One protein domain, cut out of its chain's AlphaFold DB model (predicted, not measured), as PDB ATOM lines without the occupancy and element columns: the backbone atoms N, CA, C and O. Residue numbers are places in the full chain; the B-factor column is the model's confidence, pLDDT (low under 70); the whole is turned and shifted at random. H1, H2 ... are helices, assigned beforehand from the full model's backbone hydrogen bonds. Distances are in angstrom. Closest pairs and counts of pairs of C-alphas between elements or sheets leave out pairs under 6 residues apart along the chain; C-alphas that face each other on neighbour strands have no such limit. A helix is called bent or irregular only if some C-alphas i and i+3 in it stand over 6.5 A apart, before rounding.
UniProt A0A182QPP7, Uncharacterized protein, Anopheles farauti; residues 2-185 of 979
ATOM      1  N   ASP A   2      74.698 285.241 350.848       51.00
ATOM      2  CA  ASP A   2      76.149 285.352 351.129       51.00
ATOM      3  C   ASP A   2      76.539 286.219 352.350       51.00
ATOM      4  O   ASP A   2      77.655 286.112 352.841       51.00
ATOM      5  N   GLY A   3      75.642 287.066 352.875       53.97
ATOM      6  CA  GLY A   3      75.961 287.999 353.973       53.97
ATOM      7  C   GLY A   3      76.013 287.377 355.377       53.97
ATOM      8  O   GLY A   3      76.867 287.753 356.171       53.97
ATOM      9  N   GLU A   4      75.137 286.415 355.687       57.62
ATOM     10  CA  GLU A   4      75.098 285.762 357.012       57.62
ATOM     11  C   GLU A   4      76.237 284.749 357.187       57.62
ATOM     12  O   GLU A   4      76.843 284.681 358.254       57.62
ATOM     13  N   ALA A   5      76.591 284.023 356.121       59.78
ATOM     14  CA  ALA A   5      77.738 283.117 356.122       59.78
ATOM     15  C   ALA A   5      79.064 283.874 356.327       59.78
ATOM     16  O   ALA A   5      79.918 283.433 357.095       59.78
ATOM     17  N   TYR A   6      79.200 285.054 355.711       65.19
ATOM     18  CA  TYR A   6      80.389 285.902 355.841       65.19
ATOM     19  C   TYR A   6      80.535 286.508 357.246       65.19
ATOM     20  O   TYR A   6      81.644 286.621 357.767       65.19
ATOM     21  N   GLN A   7      79.416 286.878 357.879       69.12
ATOM     22  CA  GLN A   7      79.404 287.389 359.252       69.12
ATOM     23  C   GLN A   7      79.803 286.293 360.254       69.12
ATOM     24  O   GLN A   7      80.631 286.531 361.131       69.12
ATOM     25  N   HIS A   8      79.282 285.076 360.070       74.56
ATOM     26  CA  HIS A   8      79.573 283.932 360.932       74.56
ATOM     27  C   HIS A   8      81.046 283.494 360.870       74.56
ATOM     28  O   HIS A   8      81.671 283.263 361.902       74.56
ATOM     29  N   GLU A   9      81.649 283.441 359.678       73.75
ATOM     30  CA  GLU A   9      83.084 283.145 359.547       73.75
ATOM     31  C   GLU A   9      83.967 284.214 360.200       73.75
ATOM     32  O   GLU A   9      85.019 283.893 360.754       73.75
ATOM     33  N   ARG A  10      83.549 285.483 360.151       76.25
ATOM     34  CA  ARG A  10      84.282 286.590 360.770       76.25
ATOM     35  C   ARG A  10      84.284 286.494 362.295       76.25
ATOM     36  O   ARG A  10      85.344 286.643 362.895       76.25
ATOM     37  N   GLU A  11      83.144 286.155 362.892       79.12
ATOM     38  CA  GLU A  11      83.024 285.899 364.335       79.12
ATOM     39  C   GLU A  11      83.911 284.724 364.781       79.12
ATOM     40  O   GLU A  11      84.595 284.810 365.804       79.12
ATOM     41  N   ILE A  12      83.978 283.645 363.989       81.62
ATOM     42  CA  ILE A  12      84.871 282.507 364.269       81.62
ATOM     43  C   ILE A  12      86.346 282.941 364.208       81.62
ATOM     44  O   ILE A  12      87.121 282.575 365.090       81.62
ATOM     45  N   MET A  13      86.747 283.740 363.211       83.75
ATOM     46  CA  MET A  13      88.128 284.232 363.088       83.75
ATOM     47  C   MET A  13      88.545 285.150 364.244       83.75
ATOM     48  O   MET A  13      89.655 285.012 364.757       83.75
ATOM     49  N   GLU A  14      87.676 286.075 364.658       81.62
ATOM     50  CA  GLU A  14      87.922 286.972 365.798       81.62
ATOM     51  C   GLU A  14      88.030 286.175 367.107       81.62
ATOM     52  O   GLU A  14      88.973 286.365 367.872       81.62
ATOM     53  N   THR A  15      87.168 285.172 367.300       82.19
ATOM     54  CA  THR A  15      87.234 284.297 368.482       82.19
ATOM     55  C   THR A  15      88.506 283.437 368.499       82.19
ATOM     56  O   THR A  15      89.095 283.228 369.560       82.19
ATOM     57  N   ILE A  16      88.985 282.962 367.338       83.31
ATOM     58  CA  ILE A  16      90.278 282.259 367.234       83.31
ATOM     59  C   ILE A  16      91.427 283.193 367.642       83.31
ATOM     60  O   ILE A  16      92.299 282.781 368.405       83.31
ATOM     61  N   PHE A  17      91.429 284.444 367.176       84.75
ATOM     62  CA  PHE A  17      92.445 285.442 367.531       84.75
ATOM     63  C   PHE A  17      92.477 285.721 369.044       84.75
ATOM     64  O   PHE A  17      93.546 285.712 369.665       84.75
ATOM     65  N   GLU A  18      91.304 285.927 369.648       84.25
ATOM     66  CA  GLU A  18      91.161 286.166 371.087       84.25
ATOM     67  C   GLU A  18      91.599 284.949 371.906       84.25
ATOM     68  O   GLU A  18      92.370 285.089 372.851       84.25
ATOM     69  N   ALA A  19      91.200 283.739 371.507       84.62
ATOM     70  CA  ALA A  19      91.564 282.509 372.207       84.62
ATOM     71  C   ALA A  19      93.077 282.215 372.171       84.62
ATOM     72  O   ALA A  19      93.613 281.684 373.149       84.62
ATOM     73  N   ILE A  20      93.775 282.578 371.084       83.75
ATOM     74  CA  ILE A  20      95.246 282.509 371.005       83.75
ATOM     75  C   ILE A  20      95.878 283.519 371.964       83.75
ATOM     76  O   ILE A  20      96.763 283.153 372.736       83.75
ATOM     77  N   SER A  21      95.406 284.766 371.936       82.81
ATOM     78  CA  SER A  21      95.943 285.865 372.748       82.81
ATOM     79  C   SER A  21      95.742 285.626 374.252       82.81
ATOM     80  O   SER A  21      96.662 285.827 375.046       82.81
ATOM     81  N   ASP A  22      94.566 285.122 374.629       84.50
ATOM     82  CA  ASP A  22      94.174 284.809 376.009       84.50
ATOM     83  C   ASP A  22      94.654 283.431 376.487       84.50
ATOM     84  O   ASP A  22      94.518 283.099 377.668       84.50
ATOM     85  N   LYS A  23      95.198 282.612 375.581       84.81
ATOM     86  CA  LYS A  23      95.689 281.254 375.847       84.81
ATOM     87  C   LYS A  23      94.615 280.291 376.380       84.81
ATOM     88  O   LYS A  23      94.887 279.449 377.237       84.81
ATOM     89  N   LYS A  24      93.388 280.387 375.857       84.94
ATOM     90  CA  LYS A  24      92.232 279.573 376.281       84.94
ATOM     91  C   LYS A  24      91.996 278.380 375.351       84.94
ATOM     92  O   LYS A  24      91.393 278.499 374.286       84.94
ATOM     93  N   GLU A  25      92.413 277.197 375.798       84.19
ATOM     94  CA  GLU A  25      92.296 275.940 375.039       84.19
ATOM     95  C   GLU A  25      90.845 275.544 374.732       84.19
ATOM     96  O   GLU A  25      90.534 275.104 373.625       84.19
ATOM     97  N   THR A  26      89.933 275.756 375.683       83.94
ATOM     98  CA  THR A  26      88.513 275.402 375.548       83.94
ATOM     99  C   THR A  26      87.795 276.217 374.475       83.94
ATOM    100  O   THR A  26      86.930 275.685 373.777       83.94
ATOM    101  N   ASP A  27      88.157 277.493 374.325       83.62
ATOM    102  CA  ASP A  27      87.553 278.377 373.326       83.62
ATOM    103  C   ASP A  27      88.036 278.030 371.920       83.62
ATOM    104  O   ASP A  27      87.216 277.871 371.015       83.62
ATOM    105  N   ILE A  28      89.339 277.771 371.764       84.94
ATOM    106  CA  ILE A  28      89.907 277.270 370.509       84.94
ATOM    107  C   ILE A  28      89.272 275.935 370.101       84.94
ATOM    108  O   ILE A  28      88.865 275.790 368.951       84.94
ATOM    109  N   ALA A  29      89.119 274.976 371.023       84.44
ATOM    110  CA  ALA A  29      88.524 273.672 370.713       84.44
ATOM    111  C   ALA A  29      87.094 273.803 370.169       84.44
ATOM    112  O   ALA A  29      86.722 273.151 369.193       84.44
ATOM    113  N   ARG A  30      86.297 274.682 370.786       84.50
ATOM    114  CA  ARG A  30      84.924 274.965 370.363       84.50
ATOM    115  C   ARG A  30      84.880 275.600 368.971       84.50
ATOM    116  O   ARG A  30      84.073 275.167 368.154       84.50
ATOM    117  N   CYS A  31      85.748 276.575 368.699       84.62
ATOM    118  CA  CYS A  31      85.819 277.242 367.399       84.62
ATOM    119  C   CYS A  31      86.288 276.301 366.283       84.62
ATOM    120  O   CYS A  31      85.715 276.313 365.197       84.62
ATOM    121  N   LEU A  32      87.278 275.442 366.541       84.00
ATOM    122  CA  LEU A  32      87.806 274.527 365.523       84.00
ATOM    123  C   LEU A  32      86.815 273.441 365.094       84.00
ATOM    124  O   LEU A  32      86.890 272.989 363.959       84.00
ATOM    125  N   ASN A  33      85.846 273.079 365.941       82.50
ATOM    126  CA  ASN A  33      84.750 272.183 365.552       82.50
ATOM    127  C   ASN A  33      83.790 272.807 364.522       82.50
ATOM    128  O   ASN A  33      83.031 272.085 363.880       82.50
ATOM    129  N   GLN A  34      83.788 274.136 364.401       81.69
ATOM    130  CA  GLN A  34      82.951 274.893 363.463       81.69
ATOM    131  C   GLN A  34      83.763 275.457 362.287       81.69
ATOM    132  O   GLN A  34      83.185 275.911 361.303       81.69
ATOM    133  N   ALA A  35      85.096 275.429 362.377       82.44
ATOM    134  CA  ALA A  35      85.997 275.974 361.374       82.44
ATOM    135  C   ALA A  35      86.185 275.020 360.184       82.44
ATOM    136  O   ALA A  35      86.192 273.797 360.324       82.44
ATOM    137  N   THR A  36      86.398 275.596 359.002       82.81
ATOM    138  CA  THR A  36      86.755 274.865 357.779       82.81
ATOM    139  C   THR A  36      88.134 275.292 357.270       82.81
ATOM    140  O   THR A  36      88.741 276.238 357.781       82.81
ATOM    141  N   VAL A  37      88.631 274.628 356.220       78.56
ATOM    142  CA  VAL A  37      89.852 275.052 355.508       78.56
ATOM    143  C   VAL A  37      89.722 276.498 355.002       78.56
ATOM    144  O   VAL A  37      90.682 277.261 355.066       78.56
ATOM    145  N   GLU A  38      88.527 276.912 354.572       80.69
ATOM    146  CA  GLU A  38      88.262 278.280 354.112       80.69
ATOM    147  C   GLU A  38      88.390 279.304 355.249       80.69
ATOM    148  O   GLU A  38      88.993 280.361 355.060       80.69
ATOM    149  N   THR A  39      87.927 278.962 356.456       82.31
ATOM    150  CA  THR A  39      88.104 279.790 357.661       82.31
ATOM    151  C   THR A  39      89.586 279.994 357.991       82.31
ATOM    152  O   THR A  39      90.004 281.111 358.298       82.31
ATOM    153  N   ALA A  40      90.402 278.939 357.883       79.06
ATOM    154  CA  ALA A  40      91.845 279.018 358.117       79.06
ATOM    155  C   ALA A  40      92.564 279.897 357.074       79.06
ATOM    156  O   ALA A  40      93.394 280.727 357.446       79.06
ATOM    157  N   LEU A  41      92.205 279.768 355.791       80.06
ATOM    158  CA  LEU A  41      92.758 280.591 354.706       80.06
ATOM    159  C   LEU A  41      92.341 282.065 354.825       80.06
ATOM    160  O   LEU A  41      93.159 282.961 354.609       80.06
ATOM    161  N   LYS A  42      91.083 282.340 355.202       82.19
ATOM    162  CA  LYS A  42      90.600 283.710 355.439       82.19
ATOM    163  C   LYS A  42      91.311 284.356 356.621       82.19
ATOM    164  O   LYS A  42      91.738 285.503 356.488       82.19
ATOM    165  N   PHE A  43      91.522 283.624 357.716       84.06
ATOM    166  CA  PHE A  43      92.298 284.122 358.852       84.06
ATOM    167  C   PHE A  43      93.695 284.566 358.402       84.06
ATOM    168  O   PHE A  43      94.116 285.684 358.692       84.06
ATOM    169  N   GLU A  44      94.391 283.725 357.635       80.88
ATOM    170  CA  GLU A  44      95.726 284.039 357.120       80.88
ATOM    171  C   GLU A  44      95.709 285.239 356.161       80.88
ATOM    172  O   GLU A  44      96.612 286.071 356.207       80.88
ATOM    173  N   SER A  45      94.652 285.399 355.358       81.88
ATOM    174  CA  SER A  45      94.491 286.575 354.493       81.88
ATOM    175  C   SER A  45      94.278 287.886 355.267       81.88
ATOM    176  O   SER A  45      94.737 288.937 354.821       81.88
ATOM    177  N   VAL A  46      93.595 287.831 356.418       82.62
ATOM    178  CA  VAL A  46      93.250 289.003 357.239       82.62
ATOM    179  C   VAL A  46      94.410 289.406 358.148       82.62
ATOM    180  O   VAL A  46      94.751 290.584 358.227       82.62
ATOM    181  N   TYR A  47      95.025 288.436 358.825       78.94
ATOM    182  CA  TYR A  47      96.066 288.677 359.829       78.94
ATOM    183  C   TYR A  47      97.491 288.501 359.285       78.94
ATOM    184  O   TYR A  47      98.460 288.793 359.983       78.94
ATOM    185  N   GLY A  48      97.647 288.026 358.045       75.94
ATOM    186  CA  GLY A  48      98.946 287.806 357.398       75.94
ATOM    187  C   GLY A  48      99.761 286.643 357.978       75.94
ATOM    188  O   GLY A  48     100.932 286.483 357.634       75.94
ATOM    189  N   ILE A  49      99.175 285.857 358.885       78.69
ATOM    190  CA  ILE A  49      99.817 284.752 359.599       78.69
ATOM    191  C   ILE A  49      98.772 283.696 359.962       78.69
ATOM    192  O   ILE A  49      97.642 284.036 360.317       78.69
ATOM    193  N   SER A  50      99.133 282.414 359.899       81.50
ATOM    194  CA  SER A  50      98.232 281.353 360.354       81.50
ATOM    195  C   SER A  50      98.205 281.250 361.894       81.50
ATOM    196  O   SER A  50      99.222 281.512 362.549       81.50
ATOM    197  N   PRO A  51      97.082 280.812 362.495       83.06
ATOM    198  CA  PRO A  51      96.945 280.587 363.940       83.06
ATOM    199  C   PRO A  51      98.066 279.737 364.552       83.06
ATOM    200  O   PRO A  51      98.632 280.078 365.594       83.06
ATOM    201  N   LEU A  52      98.430 278.648 363.867       82.62
ATOM    202  CA  LEU A  52      99.493 277.748 364.304       82.62
ATOM    203  C   LEU A  52     100.874 278.414 364.196       82.62
ATOM    204  O   LEU A  52     101.695 278.263 365.100       82.62
ATOM    205  N   VAL A  53     101.134 279.183 363.127       77.38
ATOM    206  CA  VAL A  53     102.400 279.926 362.952       77.38
ATOM    207  C   VAL A  53     102.590 280.934 364.081       77.38
ATOM    208  O   VAL A  53     103.705 281.091 364.581       77.38
ATOM    209  N   TRP A  54     101.518 281.605 364.498       80.00
ATOM    210  CA  TRP A  54     101.575 282.556 365.600       80.00
ATOM    211  C   TRP A  54     101.929 281.860 366.921       80.00
ATOM    212  O   TRP A  54     102.895 282.257 367.575       80.00
ATOM    213  N   CYS A  55     101.250 280.755 367.253       82.12
ATOM    214  CA  CYS A  55     101.576 279.952 368.437       82.12
ATOM    215  C   CYS A  55     103.028 279.442 368.416       82.12
ATOM    216  O   CYS A  55     103.676 279.373 369.454       82.12
ATOM    217  N   LEU A  56     103.555 279.110 367.236       78.31
ATOM    218  CA  LEU A  56     104.932 278.657 367.059       78.31
ATOM    219  C   LEU A  56     105.951 279.794 367.270       78.31
ATOM    220  O   LEU A  56     106.936 279.588 367.973       78.31
ATOM    221  N   ARG A  57     105.732 280.988 366.695       75.06
ATOM    222  CA  ARG A  57     106.687 282.120 366.745       75.06
ATOM    223  C   ARG A  57     106.723 282.826 368.101       75.06
ATOM    224  O   ARG A  57     107.790 282.968 368.704       75.06
ATOM    225  N   GLU A  58     105.557 283.241 368.582       74.44
ATOM    226  CA  GLU A  58     105.429 284.069 369.790       74.44
ATOM    227  C   GLU A  58     105.234 283.225 371.058       74.44
ATOM    228  O   GLU A  58     105.367 283.728 372.172       74.44
ATOM    229  N   GLY A  59     104.965 281.926 370.901       71.12
ATOM    230  CA  GLY A  59     104.631 281.040 372.006       71.12
ATOM    231  C   GLY A  59     105.779 280.701 372.958       71.12
ATOM    232  O   GLY A  59     106.976 280.809 372.659       71.12
ATOM    233  N   ASP A  60     105.351 280.253 374.132       78.75
ATOM    234  CA  ASP A  60     106.107 279.647 375.226       78.75
ATOM    235  C   ASP A  60     105.375 278.362 375.678       78.75
ATOM    236  O   ASP A  60     104.372 277.958 375.082       78.75
ATOM    237  N   MET A  61     105.816 277.728 376.767       81.75
ATOM    238  CA  MET A  61     105.196 276.498 377.289       81.75
ATOM    239  C   MET A  61     103.675 276.587 377.514       81.75
ATOM    240  O   MET A  61     102.999 275.562 377.440       81.75
ATOM    241  N   SER A  62     103.116 277.780 377.746       80.56
ATOM    242  CA  SER A  62     101.671 277.959 377.950       80.56
ATOM    243  C   SER A  62     100.834 277.809 376.671       80.56
ATOM    244  O   SER A  62      99.624 277.628 376.756       80.56
ATOM    245  N   HIS A  63     101.461 277.801 375.491       84.81
ATOM    246  CA  HIS A  63     100.778 277.669 374.197       84.81
ATOM    247  C   HIS A  63     100.687 276.215 373.698       84.81
ATOM    248  O   HIS A  63      99.994 275.934 372.722       84.81
ATOM    249  N   ILE A  64     101.347 275.271 374.378       84.69
ATOM    250  CA  ILE A  64     101.381 273.847 373.996       84.69
ATOM    251  C   ILE A  64      99.975 273.222 373.977       84.69
ATOM    252  O   ILE A  64      99.673 272.439 373.077       84.69
ATOM    253  N   GLY A  65      99.100 273.586 374.923       83.12
ATOM    254  CA  GLY A  65      97.708 273.110 374.955       83.12
ATOM    255  C   GLY A  65      96.907 273.558 373.727       83.12
ATOM    256  O   GLY A  65      96.274 272.745 373.058       83.12
ATOM    257  N   LEU A  66      97.041 274.832 373.341       85.88
ATOM    258  CA  LEU A  66      96.403 275.392 372.141       85.88
ATOM    259  C   LEU A  66      96.857 274.659 370.878       85.88
ATOM    260  O   LEU A  66      96.040 274.253 370.054       85.88
ATOM    261  N   MET A  67      98.169 274.445 370.756       85.12
ATOM    262  CA  MET A  67      98.759 273.750 369.616       85.12
ATOM    263  C   MET A  67      98.289 272.302 369.518       85.12
ATOM    264  O   MET A  67      98.009 271.831 368.419       85.12
ATOM    265  N   ARG A  68      98.155 271.596 370.649       85.88
ATOM    266  CA  ARG A  68      97.603 270.236 370.673       85.88
ATOM    267  C   ARG A  68      96.209 270.205 370.058       85.88
ATOM    268  O   ARG A  68      95.943 269.369 369.197       85.88
ATOM    269  N   VAL A  69      95.339 271.122 370.469       85.44
ATOM    270  CA  VAL A  69      93.967 271.200 369.956       85.44
ATOM    271  C   VAL A  69      93.945 271.577 368.471       85.44
ATOM    272  O   VAL A  69      93.210 270.962 367.699       85.44
ATOM    273  N   MET A  70      94.804 272.507 368.045       85.75
ATOM    274  CA  MET A  70      94.951 272.887 366.634       85.75
ATOM    275  C   MET A  70      95.443 271.744 365.741       85.75
ATOM    276  O   MET A  70      94.933 271.578 364.640       85.75
ATOM    277  N   LEU A  71      96.410 270.944 366.194       83.69
ATOM    278  CA  LEU A  71      96.909 269.795 365.430       83.69
ATOM    279  C   LEU A  71      95.891 268.646 365.406       83.69
ATOM    280  O   LEU A  71      95.755 267.958 364.397       83.69
ATOM    281  N   THR A  72      95.135 268.461 366.492       82.88
ATOM    282  CA  THR A  72      94.110 267.405 366.594       82.88
ATOM    283  C   THR A  72      92.904 267.673 365.689       82.88
ATOM    284  O   THR A  72      92.256 266.725 365.251       82.88
ATOM    285  N   SER A  73      92.609 268.936 365.359       84.12
ATOM    286  CA  SER A  73      91.497 269.276 364.458       84.12
ATOM    287  C   SER A  73      91.728 268.843 363.004       84.12
ATOM    288  O   SER A  73      90.779 268.786 362.228       84.12
ATOM    289  N   GLY A  74      92.979 268.562 362.612       79.56
ATOM    290  CA  GLY A  74      93.355 268.242 361.233       79.56
ATOM    291  C   GLY A  74      93.345 269.438 360.272       79.56
ATOM    292  O   GLY A  74      93.695 269.273 359.105       79.56
ATOM    293  N   LEU A  75      92.983 270.639 360.743       80.38
ATOM    294  CA  LEU A  75      92.974 271.868 359.939       80.38
ATOM    295  C   LEU A  75      94.367 272.503 359.799       80.38
ATOM    296  O   LEU A  75      94.594 273.283 358.875       80.38
ATOM    297  N   TYR A  76      95.302 272.178 360.700       80.50
ATOM    298  CA  TYR A  76      96.665 272.715 360.707       80.50
ATOM    299  C   TYR A  76      97.711 271.593 360.758       80.50
ATOM    300  O   TYR A  76      97.506 270.575 361.416       80.50
ATOM    301  N   ASP A  77      98.857 271.800 360.099       78.56
ATOM    302  CA  ASP A  77     100.002 270.873 360.072       78.56
ATOM    303  C   ASP A  77     101.304 271.653 360.347       78.56
ATOM    304  O   ASP A  77     101.544 272.719 359.771       78.56
ATOM    305  N   CYS A  78     102.182 271.113 361.198       76.06
ATOM    306  CA  CYS A  78     103.527 271.645 361.442       76.06
ATOM    307  C   CYS A  78     104.415 271.637 360.180       76.06
ATOM    308  O   CYS A  78     105.430 272.341 360.135       76.06
ATOM    309  N   ALA A  79     104.041 270.874 359.148       73.19
ATOM    310  CA  ALA A  79     104.701 270.859 357.847       73.19
ATOM    311  C   ALA A  79     104.339 272.047 356.933       73.19
ATOM    312  O   ALA A  79     104.843 272.101 355.809       73.19
ATOM    313  N   MET A  80     103.503 272.996 357.379       72.44
ATOM    314  CA  MET A  80     103.319 274.274 356.678       72.44
ATOM    315  C   MET A  80     104.675 274.949 356.443       72.44
ATOM    316  O   MET A  80     105.558 274.896 357.302       72.44
ATOM    317  N   VAL A  81     104.849 275.557 355.269       70.00
ATOM    318  CA  VAL A  81     106.109 276.183 354.856       70.00
ATOM    319  C   VAL A  81     106.013 277.703 354.886       70.00
ATOM    320  O   VAL A  81     104.978 278.276 354.563       70.00
ATOM    321  N   ASP A  82     107.101 278.360 355.272       66.31
ATOM    322  CA  ASP A  82     107.226 279.810 355.194       66.31
ATOM    323  C   ASP A  82     107.478 280.293 353.750       66.31
ATOM    324  O   ASP A  82     107.604 279.510 352.806       66.31
ATOM    325  N   SER A  83     107.611 281.611 353.567       61.69
ATOM    326  CA  SER A  83     107.919 282.228 352.267       61.69
ATOM    327  C   SER A  83     109.276 281.816 351.671       61.69
ATOM    328  O   SER A  83     109.560 282.136 350.518       61.69
ATOM    329  N   LYS A  84     110.114 281.100 352.432       59.84
ATOM    330  CA  LYS A  84     111.395 280.524 351.999       59.84
ATOM    331  C   LYS A  84     111.302 279.010 351.760       59.84
ATOM    332  O   LYS A  84     112.330 278.380 351.510       59.84
ATOM    333  N   GLY A  85     110.104 278.424 351.830       65.81
ATOM    334  CA  GLY A  85     109.869 276.995 351.635       65.81
ATOM    335  C   GLY A  85     110.326 276.117 352.807       65.81
ATOM    336  O   GLY A  85     110.469 274.909 352.633       65.81
ATOM    337  N   GLN A  86     110.594 276.694 353.982       69.44
ATOM    338  CA  GLN A  86     111.019 275.953 355.173       69.44
ATOM    339  C   GLN A  86     109.830 275.658 356.066       69.44
ATOM    340  O   GLN A  86     108.993 276.527 356.288       69.44
ATOM    341  N   THR A  87     109.773 274.447 356.621       78.88
ATOM    342  CA  THR A  87     108.707 274.136 357.573       78.88
ATOM    343  C   THR A  87     108.828 274.988 358.832       78.88
ATOM    344  O   THR A  87     109.934 275.302 359.283       78.88
ATOM    345  N   LEU A  88     107.693 275.342 359.427       75.19
ATOM    346  CA  LEU A  88     107.653 276.215 360.603       75.19
ATOM    347  C   LEU A  88     108.459 275.649 361.776       75.19
ATOM    348  O   LEU A  88     109.214 276.378 362.420       75.19
ATOM    349  N   LEU A  89     108.364 274.336 362.002       80.25
ATOM    350  CA  LEU A  89     109.119 273.654 363.051       80.25
ATOM    351  C   LEU A  89     110.636 273.682 362.790       80.25
ATOM    352  O   LEU A  89     111.421 273.891 363.714       80.25
ATOM    353  N   ALA A  90     111.065 273.548 361.529       79.12
ATOM    354  CA  ALA A  90     112.473 273.696 361.158       79.12
ATOM    355  C   ALA A  90     112.983 275.134 361.357       79.12
ATOM    356  O   ALA A  90     114.127 275.325 361.780       79.12
ATOM    357  N   GLY A  91     112.142 276.134 361.072       74.69
ATOM    358  CA  GLY A  91     112.449 277.547 361.295       74.69
ATOM    359  C   GLY A  91     112.682 277.876 362.771       74.69
ATOM    360  O   GLY A  91     113.630 278.593 363.092       74.69
ATOM    361  N   LEU A  92     111.885 277.293 363.672       75.50
ATOM    362  CA  LEU A  92     112.014 277.507 365.117       75.50
ATOM    363  C   LEU A  92     113.336 277.015 365.697       75.50
ATOM    364  O   LEU A  92     113.949 277.724 366.493       75.50
ATOM    365  N   VAL A  93     113.805 275.837 365.275       76.50
ATOM    366  CA  VAL A  93     115.074 275.264 365.759       76.50
ATOM    367  C   VAL A  93     116.261 276.175 365.438       76.50
ATOM    368  O   VAL A  93     117.171 276.299 366.246       76.50
ATOM    369  N   ARG A  94     116.250 276.866 364.290       69.25
ATOM    370  CA  ARG A  94     117.339 277.786 363.909       69.25
ATOM    371  C   ARG A  94     117.331 279.109 364.668       69.25
ATOM    372  O   ARG A  94     118.361 279.773 364.720       69.25
ATOM    373  N   GLN A  95     116.178 279.523 365.182       68.00
ATOM    374  CA  GLN A  95     115.998 280.825 365.830       68.00
ATOM    375  C   GLN A  95     116.147 280.757 367.357       68.00
ATOM    376  O   GLN A  95     116.237 281.800 367.999       68.00
ATOM    377  N   CYS A  96     116.186 279.560 367.949       58.62
ATOM    378  CA  CYS A  96     116.086 279.381 369.396       58.62
ATOM    379  C   CYS A  96     117.333 278.731 370.006       58.62
ATOM    380  O   CYS A  96     117.441 277.510 370.009       58.62
ATOM    381  N   ASN A  97     118.190 279.536 370.645       57.28
ATOM    382  CA  ASN A  97     119.102 279.033 371.681       57.28
ATOM    383  C   ASN A  97     118.434 279.001 373.078       57.28
ATOM    384  O   ASN A  97     118.784 278.151 373.886       57.28
ATOM    385  N   ASP A  98     117.410 279.835 373.337       59.09
ATOM    386  CA  ASP A  98     116.793 279.984 374.675       59.09
ATOM    387  C   ASP A  98     115.410 279.303 374.847       59.09
ATOM    388  O   ASP A  98     114.874 279.260 375.953       59.09
ATOM    389  N   LYS A  99     114.808 278.739 373.782       70.88
ATOM    390  CA  LYS A  99     113.474 278.079 373.817       70.88
ATOM    391  C   LYS A  99     113.514 276.554 373.605       70.88
ATOM    392  O   LYS A  99     112.511 275.955 373.213       70.88
ATOM    393  N   GLU A 100     114.641 275.894 373.872       75.00
ATOM    394  CA  GLU A 100     114.789 274.443 373.663       75.00
ATOM    395  C   GLU A 100     113.680 273.583 374.330       75.00
ATOM    396  O   GLU A 100     113.146 272.695 373.660       75.00
ATOM    397  N   PRO A 101     113.235 273.841 375.584       81.31
ATOM    398  CA  PRO A 101     112.164 273.058 376.220       81.31
ATOM    399  C   PRO A 101     110.814 273.146 375.493       81.31
ATOM    400  O   PRO A 101     110.066 272.165 375.426       81.31
ATOM    401  N   PHE A 102     110.518 274.314 374.919       83.25
ATOM    402  CA  PHE A 102     109.308 274.543 374.137       83.25
ATOM    403  C   PHE A 102     109.354 273.743 372.834       83.25
ATOM    404  O   PHE A 102     108.442 272.968 372.560       83.25
ATOM    405  N   VAL A 103     110.464 273.821 372.095       84.44
ATOM    406  CA  VAL A 103     110.664 273.054 370.853       84.44
ATOM    407  C   VAL A 103     110.563 271.547 371.102       84.44
ATOM    408  O   VAL A 103     109.880 270.847 370.356       84.44
ATOM    409  N   ARG A 104     111.171 271.039 372.184       86.94
ATOM    410  CA  ARG A 104     111.059 269.622 372.572       86.94
ATOM    411  C   ARG A 104     109.606 269.203 372.813       86.94
ATOM    412  O   ARG A 104     109.206 268.124 372.388       86.94
ATOM    413  N   SER A 105     108.808 270.065 373.441       86.19
ATOM    414  CA  SER A 105     107.386 269.804 373.697       86.19
ATOM    415  C   SER A 105     106.559 269.785 372.410       86.19
ATOM    416  O   SER A 105     105.681 268.938 372.264       86.19
ATOM    417  N   VAL A 106     106.874 270.657 371.446       86.00
ATOM    418  CA  VAL A 106     106.231 270.656 370.121       86.00
ATOM    419  C   VAL A 106     106.583 269.393 369.329       86.00
ATOM    420  O   VAL A 106     105.690 268.774 368.759       86.00
ATOM    421  N   ILE A 107     107.847 268.950 369.355       87.62
ATOM    422  CA  ILE A 107     108.251 267.671 368.744       87.62
ATOM    423  C   ILE A 107     107.450 266.519 369.352       87.62
ATOM    424  O   ILE A 107     106.928 265.684 368.617       87.62
ATOM    425  N   MET A 108     107.326 266.488 370.684       86.94
ATOM    426  CA  MET A 108     106.555 265.458 371.381       86.94
ATOM    427  C   MET A 108     105.082 265.458 370.975       86.94
ATOM    428  O   MET A 108     104.541 264.376 370.794       86.94
ATOM    429  N   LEU A 109     104.455 266.626 370.774       86.62
ATOM    430  CA  LEU A 109     103.083 266.711 370.256       86.62
ATOM    431  C   LEU A 109     102.950 266.087 368.861       86.62
ATOM    432  O   LEU A 109     101.973 265.395 368.590       86.62
ATOM    433  N   GLU A 110     103.919 266.314 367.975       84.19
ATOM    434  CA  GLU A 110     103.848 265.817 366.598       84.19
ATOM    435  C   GLU A 110     104.085 264.300 366.486       84.19
ATOM    436  O   GLU A 110     103.551 263.639 365.585       84.19
ATOM    437  N   ILE A 111     104.875 263.733 367.404       85.69
ATOM    438  CA  ILE A 111     105.207 262.301 367.439       85.69
ATOM    439  C   ILE A 111     104.401 261.505 368.477       85.69
ATOM    440  O   ILE A 111     104.671 260.311 368.681       85.69
ATOM    441  N   ASP A 112     103.445 262.138 369.158       84.62
ATOM    442  CA  ASP A 112     102.607 261.463 370.144       84.62
ATOM    443  C   ASP A 112     101.710 260.417 369.464       84.62
ATOM    444  O   ASP A 112     101.193 260.626 368.364       84.62
ATOM    445  N   GLY A 113     101.573 259.247 370.088       80.44
ATOM    446  CA  GLY A 113     100.738 258.149 369.585       80.44
ATOM    447  C   GLY A 113     101.162 257.486 368.261       80.44
ATOM    448  O   GLY A 113     100.475 256.565 367.820       80.44
ATOM    449  N   VAL A 114     102.271 257.888 367.621       86.50
ATOM    450  CA  VAL A 114     102.740 257.279 366.357       86.50
ATOM    451  C   VAL A 114     103.887 256.286 366.529       86.50
ATOM    452  O   VAL A 114     104.680 256.362 367.474       86.50
ATOM    453  N   SER A 115     103.988 255.356 365.571       89.25
ATOM    454  CA  SER A 115     105.091 254.398 365.466       89.25
ATOM    455  C   SER A 115     106.439 255.115 365.298       89.25
ATOM    456  O   SER A 115     106.500 256.236 364.791       89.25
ATOM    457  N   ASN A 116     107.547 254.472 365.682       89.06
ATOM    458  CA  ASN A 116     108.882 255.060 365.501       89.06
ATOM    459  C   ASN A 116     109.209 255.319 364.018       89.06
ATOM    460  O   ASN A 116     109.817 256.336 363.686       89.06
ATOM    461  N   ALA A 117     108.745 254.444 363.121       88.62
ATOM    462  CA  ALA A 117     108.907 254.602 361.680       88.62
ATOM    463  C   ALA A 117     108.154 255.832 361.142       88.62
ATOM    464  O   ALA A 117     108.721 256.625 360.386       88.62
ATOM    465  N   ASP A 118     106.903 256.036 361.564       89.19
ATOM    466  CA  ASP A 118     106.123 257.208 361.158       89.19
ATOM    467  C   ASP A 118     106.623 258.496 361.817       89.19
ATOM    468  O   ASP A 118     106.620 259.543 361.170       89.19
ATOM    469  N   ALA A 119     107.117 258.430 363.058       91.12
ATOM    470  CA  ALA A 119     107.778 259.554 363.715       91.12
ATOM    471  C   ALA A 119     109.030 259.991 362.938       91.12
ATOM    472  O   ALA A 119     109.166 261.169 362.610       91.12
ATOM    473  N   CYS A 120     109.901 259.047 362.552       93.25
ATOM    474  CA  CYS A 120     111.049 259.331 361.687       93.25
ATOM    475  C   CYS A 120     110.610 259.953 360.353       93.25
ATOM    476  O   CYS A 120     111.199 260.941 359.918       93.25
ATOM    477  N   TYR A 121     109.559 259.418 359.724       91.81
ATOM    478  CA  TYR A 121     109.015 259.950 358.473       91.81
ATOM    479  C   TYR A 121     108.520 261.399 358.610       91.81
ATOM    480  O   TYR A 121     108.890 262.241 357.789       91.81
ATOM    481  N   ARG A 122     107.724 261.703 359.648       89.38
ATOM    482  CA  ARG A 122     107.231 263.063 359.939       89.38
ATOM    483  C   ARG A 122     108.393 264.026 360.165       89.38
ATOM    484  O   ARG A 122     108.511 265.020 359.459       89.38
ATOM    485  N   MET A 123     109.331 263.660 361.038       92.25
ATOM    486  CA  MET A 123     110.480 264.502 361.377       92.25
ATOM    487  C   MET A 123     111.410 264.754 360.181       92.25
ATOM    488  O   MET A 123     111.875 265.875 359.980       92.25
ATOM    489  N   MET A 124     111.639 263.753 359.327       91.75
ATOM    490  CA  MET A 124     112.433 263.925 358.105       91.75
ATOM    491  C   MET A 124     111.745 264.812 357.053       91.75
ATOM    492  O   MET A 124     112.440 265.502 356.304       91.75
ATOM    493  N   LYS A 125     110.402 264.849 357.005       90.06
ATOM    494  CA  LYS A 125     109.626 265.713 356.089       90.06
ATOM    495  C   LYS A 125     109.883 267.205 356.343       90.06
ATOM    496  O   LYS A 125     109.814 267.999 355.412       90.06
ATOM    497  N   HIS A 126     110.265 267.589 357.562       88.50
ATOM    498  CA  HIS A 126     110.667 268.968 357.870       88.50
ATOM    499  C   HIS A 126     111.985 269.398 357.230       88.50
ATOM    500  O   HIS A 126     112.295 270.591 357.211       88.50
ATOM    501  N   ASN A 127     112.748 268.436 356.703       89.56
ATOM    502  CA  ASN A 127     113.970 268.652 355.951       89.56
ATOM    503  C   ASN A 127     115.047 269.471 356.695       89.56
ATOM    504  O   ASN A 127     115.734 270.304 356.104       89.56
ATOM    505  N   SER A 128     115.183 269.243 358.005       89.00
ATOM    506  CA  SER A 128     116.133 269.938 358.881       89.00
ATOM    507  C   SER A 128     116.938 268.942 359.709       89.00
ATOM    508  O   SER A 128     116.372 268.193 360.507       89.00
ATOM    509  N   LEU A 129     118.265 268.939 359.530       90.31
ATOM    510  CA  LEU A 129     119.169 268.056 360.271       90.31
ATOM    511  C   LEU A 129     119.150 268.346 361.776       90.31
ATOM    512  O   LEU A 129     119.077 267.412 362.569       90.31
ATOM    513  N   GLU A 130     119.168 269.619 362.168       88.62
ATOM    514  CA  GLU A 130     119.188 270.017 363.582       88.62
ATOM    515  C   GLU A 130     117.912 269.588 364.312       88.62
ATOM    516  O   GLU A 130     117.974 268.998 365.390       88.62
ATOM    517  N   LEU A 131     116.749 269.781 363.676       89.62
ATOM    518  CA  LEU A 131     115.473 269.295 364.204       89.62
ATOM    519  C   LEU A 131     115.483 267.770 364.349       89.62
ATOM    520  O   LEU A 131     115.047 267.231 365.365       89.62
ATOM    521  N   PHE A 132     116.014 267.070 363.344       92.38
ATOM    522  CA  PHE A 132     116.074 265.616 363.356       92.38
ATOM    523  C   PHE A 132     117.007 265.080 364.454       92.38
ATOM    524  O   PHE A 132     116.645 264.137 365.156       92.38
ATOM    525  N   LYS A 133     118.174 265.705 364.664       90.94
ATOM    526  CA  LYS A 133     119.096 265.375 365.765       90.94
ATOM    527  C   LYS A 133     118.426 265.573 367.130       90.94
ATOM    528  O   LYS A 133     118.541 264.693 367.984       90.94
ATOM    529  N   LEU A 134     117.682 266.668 367.314       89.94
ATOM    530  CA  LEU A 134     116.928 266.931 368.545       89.94
ATOM    531  C   LEU A 134     115.833 265.878 368.783       89.94
ATOM    532  O   LEU A 134     115.711 265.360 369.890       89.94
ATOM    533  N   PHE A 135     115.087 265.497 367.743       91.94
ATOM    534  CA  PHE A 135     114.107 264.407 367.812       91.94
ATOM    535  C   PHE A 135     114.741 263.078 368.253       91.94
ATOM    536  O   PHE A 135     114.223 262.410 369.152       91.94
ATOM    537  N   LEU A 136     115.876 262.697 367.655       92.06
ATOM    538  CA  LEU A 136     116.562 261.451 368.005       92.06
ATOM    539  C   LEU A 136     117.029 261.436 369.465       92.06
ATOM    540  O   LEU A 136     116.989 260.382 370.101       92.06
ATOM    541  N   ALA A 137     117.423 262.593 370.006       89.12
ATOM    542  CA  ALA A 137     117.787 262.732 371.411       89.12
ATOM    543  C   ALA A 137     116.590 262.538 372.365       89.12
ATOM    544  O   ALA A 137     116.794 262.072 373.481       89.12
ATOM    545  N   LEU A 138     115.361 262.848 371.931       87.75
ATOM    546  CA  LEU A 138     114.138 262.722 372.739       87.75
ATOM    547  C   LEU A 138     113.527 261.317 372.723       87.75
ATOM    548  O   LEU A 138     113.030 260.844 373.742       87.75
ATOM    549  N   ARG A 139     113.511 260.648 371.562       82.44
ATOM    550  CA  ARG A 139     112.753 259.396 371.372       82.44
ATOM    551  C   ARG A 139     113.477 258.141 371.891       82.44
ATOM    552  O   ARG A 139     112.847 257.094 371.972       82.44
ATOM    553  N   HIS A 140     114.767 258.244 372.237       81.19
ATOM    554  CA  HIS A 140     115.607 257.178 372.815       81.19
ATOM    555  C   HIS A 140     115.417 255.787 372.168       81.19
ATOM    556  O   HIS A 140     115.064 254.813 372.828       81.19
ATOM    557  N   MET A 141     115.666 255.681 370.862       88.50
ATOM    558  CA  MET A 141     115.627 254.398 370.147       88.50
ATOM    559  C   MET A 141     116.953 253.642 370.287       88.50
ATOM    560  O   MET A 141     118.023 254.254 370.254       88.50
ATOM    561  N   ASN A 142     116.898 252.311 370.380       89.12
ATOM    562  CA  ASN A 142     118.106 251.493 370.227       89.12
ATOM    563  C   ASN A 142     118.581 251.473 368.755       89.12
ATOM    564  O   ASN A 142     117.849 251.890 367.854       89.12
ATOM    565  N   GLU A 143     119.808 251.005 368.496       88.75
ATOM    566  CA  GLU A 143     120.400 251.062 367.147       88.75
ATOM    567  C   GLU A 143     119.572 250.291 366.094       88.75
ATOM    568  O   GLU A 143     119.392 250.798 364.987       88.75
ATOM    569  N   THR A 144     119.000 249.129 366.438       89.81
ATOM    570  CA  THR A 144     118.172 248.318 365.520       89.81
ATOM    571  C   THR A 144     116.839 248.993 365.196       89.81
ATOM    572  O   THR A 144     116.481 249.132 364.031       89.81
ATOM    573  N   GLN A 145     116.123 249.484 366.211       91.06
ATOM    574  CA  GLN A 145     114.861 250.210 366.039       91.06
ATOM    575  C   GLN A 145     115.061 251.483 365.221       91.06
ATOM    576  O   GLN A 145     114.228 251.818 364.376       91.06
ATOM    577  N   LEU A 146     116.165 252.197 365.461       92.88
ATOM    578  CA  LEU A 146     116.531 253.367 364.678       92.88
ATOM    579  C   LEU A 146     116.791 252.979 363.221       92.88
ATOM    580  O   LEU A 146     116.280 253.644 362.323       92.88
ATOM    581  N   PHE A 147     117.539 251.904 362.976       92.56
ATOM    582  CA  PHE A 147     117.818 251.407 361.630       92.56
ATOM    583  C   PHE A 147     116.538 251.041 360.862       92.56
ATOM    584  O   PHE A 147     116.348 251.510 359.736       92.56
ATOM    585  N   GLU A 148     115.633 250.270 361.471       90.94
ATOM    586  CA  GLU A 148     114.342 249.894 360.874       90.94
ATOM    587  C   GLU A 148     113.479 251.134 360.585       90.94
ATOM    588  O   GLU A 148     112.955 251.301 359.480       90.94
ATOM    589  N   SER A 149     113.398 252.057 361.548       92.44
ATOM    590  CA  SER A 149     112.599 253.283 361.430       92.44
ATOM    591  C   SER A 149     113.143 254.230 360.358       92.44
ATOM    592  O   SER A 149     112.366 254.793 359.585       92.44
ATOM    593  N   LEU A 150     114.469 254.392 360.272       93.56
ATOM    594  CA  LEU A 150     115.132 255.186 359.233       93.56
ATOM    595  C   LEU A 150     114.968 254.557 357.853       93.56
ATOM    596  O   LEU A 150     114.693 255.275 356.894       93.56
ATOM    597  N   THR A 151     115.104 253.235 357.749       90.62
ATOM    598  CA  THR A 151     114.914 252.504 356.491       90.62
ATOM    599  C   THR A 151     113.497 252.715 355.968       90.62
ATOM    600  O   THR A 151     113.322 253.137 354.827       90.62
ATOM    601  N   HIS A 152     112.482 252.519 356.816       88.81
ATOM    602  CA  HIS A 152     111.088 252.739 356.433       88.81
ATOM    603  C   HIS A 152     110.825 254.195 356.026       88.81
ATOM    604  O   HIS A 152     110.278 254.454 354.951       88.81
ATOM    605  N   ALA A 153     111.239 255.156 356.856       91.12
ATOM    606  CA  ALA A 153     111.024 256.577 356.604       91.12
ATOM    607  C   ALA A 153     111.705 257.047 355.311       91.12
ATOM    608  O   ALA A 153     111.072 257.711 354.486       91.12
ATOM    609  N   PHE A 154     112.969 256.671 355.103       89.19
ATOM    610  CA  PHE A 154     113.734 257.055 353.922       89.19
ATOM    611  C   PHE A 154     113.169 256.408 352.656       89.19
ATOM    612  O   PHE A 154     112.958 257.110 351.671       89.19
ATOM    613  N   THR A 155     112.827 255.117 352.683       83.88
ATOM    614  CA  THR A 155     112.187 254.445 351.541       83.88
ATOM    615  C   THR A 155     110.844 255.091 351.198       83.88
ATOM    616  O   THR A 155     110.590 255.385 350.033       83.88
ATOM    617  N   LYS A 156     110.010 255.408 352.197       84.62
ATOM    618  CA  LYS A 156     108.721 256.098 352.002       84.62
ATOM    619  C   LYS A 156     108.890 257.493 351.390       84.62
ATOM    620  O   LYS A 156     108.099 257.883 350.533       84.62
ATOM    621  N   LEU A 157     109.920 258.242 351.792       84.94
ATOM    622  CA  LEU A 157     110.248 259.550 351.209       84.94
ATOM    623  C   LEU A 157     110.781 259.426 349.779       84.94
ATOM    624  O   LEU A 157     110.347 260.181 348.912       84.94
ATOM    625  N   SER A 158     111.647 258.447 349.512       78.62
ATOM    626  CA  SER A 158     112.173 258.158 348.172       78.62
ATOM    627  C   SER A 158     111.071 257.738 347.199       78.62
ATOM    628  O   SER A 158     111.034 258.219 346.070       78.62
ATOM    629  N   VAL A 159     110.125 256.902 347.645       73.94
ATOM    630  CA  VAL A 159     108.933 256.504 346.872       73.94
ATOM    631  C   VAL A 159     108.098 257.724 346.484       73.94
ATOM    632  O   VAL A 159     107.655 257.823 345.345       73.94
ATOM    633  N   LYS A 160     107.924 258.672 347.411       72.69
ATOM    634  CA  LYS A 160     107.203 259.932 347.181       72.69
ATOM    635  C   LYS A 160     108.045 261.015 346.490       72.69
ATOM    636  O   LYS A 160     107.565 262.133 346.354       72.69
ATOM    637  N   ILE A 161     109.286 260.702 346.099       72.25
ATOM    638  CA  ILE A 161     110.251 261.626 345.477       72.25
ATOM    639  C   ILE A 161     110.404 262.924 346.298       72.25
ATOM    640  O   ILE A 161     110.566 264.022 345.773       72.25
ATOM    641  N   PHE A 162     110.353 262.816 347.629       80.19
ATOM    642  CA  PHE A 162     110.492 263.976 348.503       80.19
ATOM    643  C   PHE A 162     111.961 264.442 348.548       80.19
ATOM    644  O   PHE A 162     112.844 263.654 348.913       80.19
ATOM    645  N   PRO A 163     112.267 265.708 348.205       79.19
ATOM    646  CA  PRO A 163     113.641 266.185 348.146       79.19
ATOM    647  C   PRO A 163     114.198 266.445 349.553       79.19
ATOM    648  O   PRO A 163     113.937 267.474 350.171       79.19
ATOM    649  N   LEU A 164     115.028 265.524 350.044       85.75
ATOM    650  CA  LEU A 164     115.830 265.746 351.249       85.75
ATOM    651  C   LEU A 164     117.055 266.616 350.948       85.75
ATOM    652  O   LEU A 164     117.744 266.381 349.949       85.75
ATOM    653  N   SER A 165     117.330 267.552 351.856       87.38
ATOM    654  CA  SER A 165     118.551 268.347 351.975       87.38
ATOM    655  C   SER A 165     119.760 267.429 352.053       87.38
ATOM    656  O   SER A 165     119.680 266.288 352.530       87.38
ATOM    657  N   THR A 166     120.882 267.905 351.527       86.38
ATOM    658  CA  THR A 166     122.067 267.064 351.388       86.38
ATOM    659  C   THR A 166     122.625 266.679 352.756       86.38
ATOM    660  O   THR A 166     123.016 265.530 352.940       86.38
ATOM    661  N   GLU A 167     122.546 267.576 353.741       88.62
ATOM    662  CA  GLU A 167     122.990 267.372 355.121       88.62
ATOM    663  C   GLU A 167     122.206 266.238 355.795       88.62
ATOM    664  O   GLU A 167     122.785 265.278 356.308       88.62
ATOM    665  N   LEU A 168     120.870 266.307 355.743       90.19
ATOM    666  CA  LEU A 168     120.004 265.283 356.330       90.19
ATOM    667  C   LEU A 168     120.171 263.938 355.612       90.19
ATOM    668  O   LEU A 168     120.201 262.888 356.256       90.19
ATOM    669  N   ARG A 169     120.332 263.960 354.284       89.81
ATOM    670  CA  ARG A 169     120.578 262.754 353.488       89.81
ATOM    671  C   ARG A 169     121.891 262.077 353.869       89.81
ATOM    672  O   ARG A 169     121.888 260.866 354.076       89.81
ATOM    673  N   ILE A 170     122.980 262.840 353.986       90.38
ATOM    674  CA  ILE A 170     124.294 262.335 354.401       90.38
ATOM    675  C   ILE A 170     124.200 261.699 355.788       90.38
ATOM    676  O   ILE A 170     124.640 260.565 355.967       90.38
ATOM    677  N   PHE A 171     123.576 262.388 356.747       92.12
ATOM    678  CA  PHE A 171     123.432 261.891 358.113       92.12
ATOM    679  C   PHE A 171     122.664 260.562 358.177       92.12
ATOM    680  O   PHE A 171     123.119 259.611 358.814       92.12
ATOM    681  N   VAL A 172     121.519 260.469 357.491       92.25
ATOM    682  CA  VAL A 172     120.687 259.254 357.488       92.25
ATOM    683  C   VAL A 172     121.391 258.104 356.773       92.25
ATOM    684  O   VAL A 172     121.461 257.003 357.317       92.25
ATOM    685  N   GLN A 173     121.977 258.348 355.597       91.38
ATOM    686  CA  GLN A 173     122.735 257.326 354.869       91.38
ATOM    687  C   GLN A 173     123.947 256.836 355.664       91.38
ATOM    688  O   GLN A 173     124.230 255.640 355.656       91.38
ATOM    689  N   TRP A 174     124.636 257.726 356.384       92.94
ATOM    690  CA  TRP A 174     125.720 257.335 357.276       92.94
ATOM    691  C   TRP A 174     125.231 256.460 358.428       92.94
ATOM    692  O   TRP A 174     125.830 255.414 358.661       92.94
ATOM    693  N   LYS A 175     124.136 256.821 359.114       92.56
ATOM    694  CA  LYS A 175     123.564 255.986 360.186       92.56
ATOM    695  C   LYS A 175     123.219 254.581 359.690       92.56
ATOM    696  O   LYS A 175     123.567 253.605 360.352       92.56
ATOM    697  N   LEU A 176     122.588 254.483 358.518       92.62
ATOM    698  CA  LEU A 176     122.231 253.205 357.901       92.62
ATOM    699  C   LEU A 176     123.471 252.393 357.517       92.62
ATOM    700  O   LEU A 176     123.592 251.239 357.916       92.62
ATOM    701  N   ALA A 177     124.420 252.999 356.797       91.00
ATOM    702  CA  ALA A 177     125.648 252.326 356.390       91.00
ATOM    703  C   ALA A 177     126.475 251.883 357.608       91.00
ATOM    704  O   ALA A 177     126.905 250.738 357.669       91.00
ATOM    705  N   HIS A 178     126.642 252.739 358.616       90.62
ATOM    706  CA  HIS A 178     127.375 252.409 359.838       90.62
ATOM    707  C   HIS A 178     126.760 251.205 360.568       90.62
ATOM    708  O   HIS A 178     127.490 250.304 360.980       90.62
ATOM    709  N   PHE A 179     125.428 251.146 360.671       90.50
ATOM    710  CA  PHE A 179     124.733 249.969 361.197       90.50
ATOM    711  C   PHE A 179     124.992 248.729 360.329       90.50
ATOM    712  O   PHE A 179     125.358 247.677 360.850       90.50
ATOM    713  N   GLY A 180     124.882 248.862 359.003       88.31
ATOM    714  CA  GLY A 180     125.109 247.769 358.058       88.31
ATOM    715  C   GLY A 180     126.505 247.148 358.146       88.31
ATOM    716  O   GLY A 180     126.632 245.927 358.142       88.31
ATOM    717  N   TYR A 181     127.552 247.962 358.288       86.75
ATOM    718  CA  TYR A 181     128.923 247.464 358.453       86.75
ATOM    719  C   TYR A 181     129.161 246.803 359.818       86.75
ATOM    720  O   TYR A 181     129.971 245.885 359.902       86.75
ATOM    721  N   ARG A 182     128.471 247.242 360.881       84.50
ATOM    722  CA  ARG A 182     128.663 246.702 362.240       84.50
ATOM    723  C   ARG A 182     127.847 245.448 362.529       84.50
ATOM    724  O   ARG A 182     128.360 244.564 363.200       84.50
ATOM    725  N   PHE A 183     126.596 245.386 362.074       84.25
ATOM    726  CA  PHE A 183     125.642 244.345 362.487       84.25
ATOM    727  C   PHE A 183     125.129 243.480 361.344       84.25
ATOM    728  O   PHE A 183     124.565 242.426 361.602       84.25
ATOM    729  N   LEU A 184     125.290 243.920 360.094       83.25
ATOM    730  CA  LEU A 184     124.811 243.195 358.912       83.25
ATOM    731  C   LEU A 184     125.976 242.647 358.071       83.25
ATOM    732  O   LEU A 184     125.795 242.299 356.902       83.25
ATOM    733  N   ALA A 185     127.176 242.597 358.656       73.19
ATOM    734  CA  ALA A 185     128.320 241.862 358.126       73.19
ATOM    735  C   ALA A 185     128.075 240.340 358.241       73.19
ATOM    736  O   ALA A 185     127.310 239.900 359.093       73.19
TER     737      ALA A 185
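AT A GLANCE: This is residues 2 to 185 of the 979 residues of an uncharacterized protein of Anopheles farauti (UniProt A0A182QPP7). The domain is a rod of helical hairpins set one after another: H1 and H2, H4 and H5, and H6 and H7 stand in turn along the long axis, with H1, H4 and H6 making one row and H2, H5 and H7 a second row beside it. Beyond them the hairpin of H8 and H9 turns across H7, H10 packs on H8, and H11 makes the far end, while H3 packs across H1 and residues 2 to 7 stick out at the near end. The printed part has 184 residues with eleven named helices, H1 to H11 in order along the chain, and no named strand; the class is all helix. By its radius of gyration of the C-alphas, 18.7 A, it is compact, and its C-alphas span 69 by 33 by 28 A.

IN THESE COORDINATES: The longest helix is H1, residues 2 to 21, which runs 29.3 A from C-alpha 2 at (76.149, 285.352, 351.129) to C-alpha 21 at (95.943, 285.865, 372.748). Next come H2, residues 25 to 32, H3, residues 37 to 47, and H4, residues 51 to 58. H5 is residues 61 to 72, 17.9 A long, and is only just irregular: C-alphas 62 and 65 are 6.9 A apart. H6 is residues 88 to 95, and H7, residues 100 to 111, is 16.7 A long. H8 is residues 116 to 125 and H9 is residues 129 to 139. H10, residues 143 to 159, measures 23.9 A. H11, residues 166 to 183, measures 25.5 A and ends with C-alpha 183 at (125.642, 244.345, 362.487).

HOW THE PARTS SIT: H1 and H2 form a hairpin at a shallow tilt of 23 degrees; H1 touches H2 with residues 12 to 20 alone, and the closest C-alphas, of Ala 19 and Ile 28, are 5.8 A apart. With residues 9 to 13 alone H1 touches H3, Met 13 to Phe 43 at 5.9 A between C-alphas, at a steep tilt of 67 degrees, only just short of about perpendicular. With residues 16 to 20 alone it touches H4, closest at the C-alphas of Ile 20 and Cys 55, 7.3 A. H3 and H4 only just touch, with 3 pairs of C-alphas within 8 A. H4 and H5 form a hairpin at 21 degrees, and so do H6 and H7 at 19 degrees. H4 and H6 touch and run the same way at a shallow tilt of 7 degrees; their closest C-alphas, of Val 53 and Leu 88, are 6.8 A apart. H5 touches H2 with residues 65 to 70 alone, closest at Glu 25 and Leu 66, whose C-alphas are 5.1 A apart. H5 and H7 touch at a shallow tilt of 17 degrees, the same way, with the C-alphas of Met 61 and Phe 102 at 5.5 A. H8 and H9 form a hairpin at 20 degrees. H9 is about perpendicular to H7, at 75 degrees, and touches it; the closest C-alphas, of Ile 107 and Phe 135, are 6.8 A apart. H8 and H10 touch over 21 pairs of C-alphas within 8 A, closest at Ala 117 and Ser 149, 3.9 A. H10 touches H11 at a steep tilt of 46 degrees, with the C-alphas of Phe 147 and Leu 176 at 6.1 A. Every O i to N i+4 pair is within hydrogen-bond range in H1, H2, H3, H4, H7, H8, H9, H10 and H11; in H5 it is 6 of 8 and in H6 3 of 4.

THE WHOLE: The two C-alphas farthest apart, of Gly 3 and Ala 185, are 69.9 A apart. The printed part has no cut. The link from H5 to H6, residues 73 to 87, is long. Mean pLDDT of the printed part is 82.2, and it is under 70 at residues 2 to 7, 82 to 86 and 94 to 98.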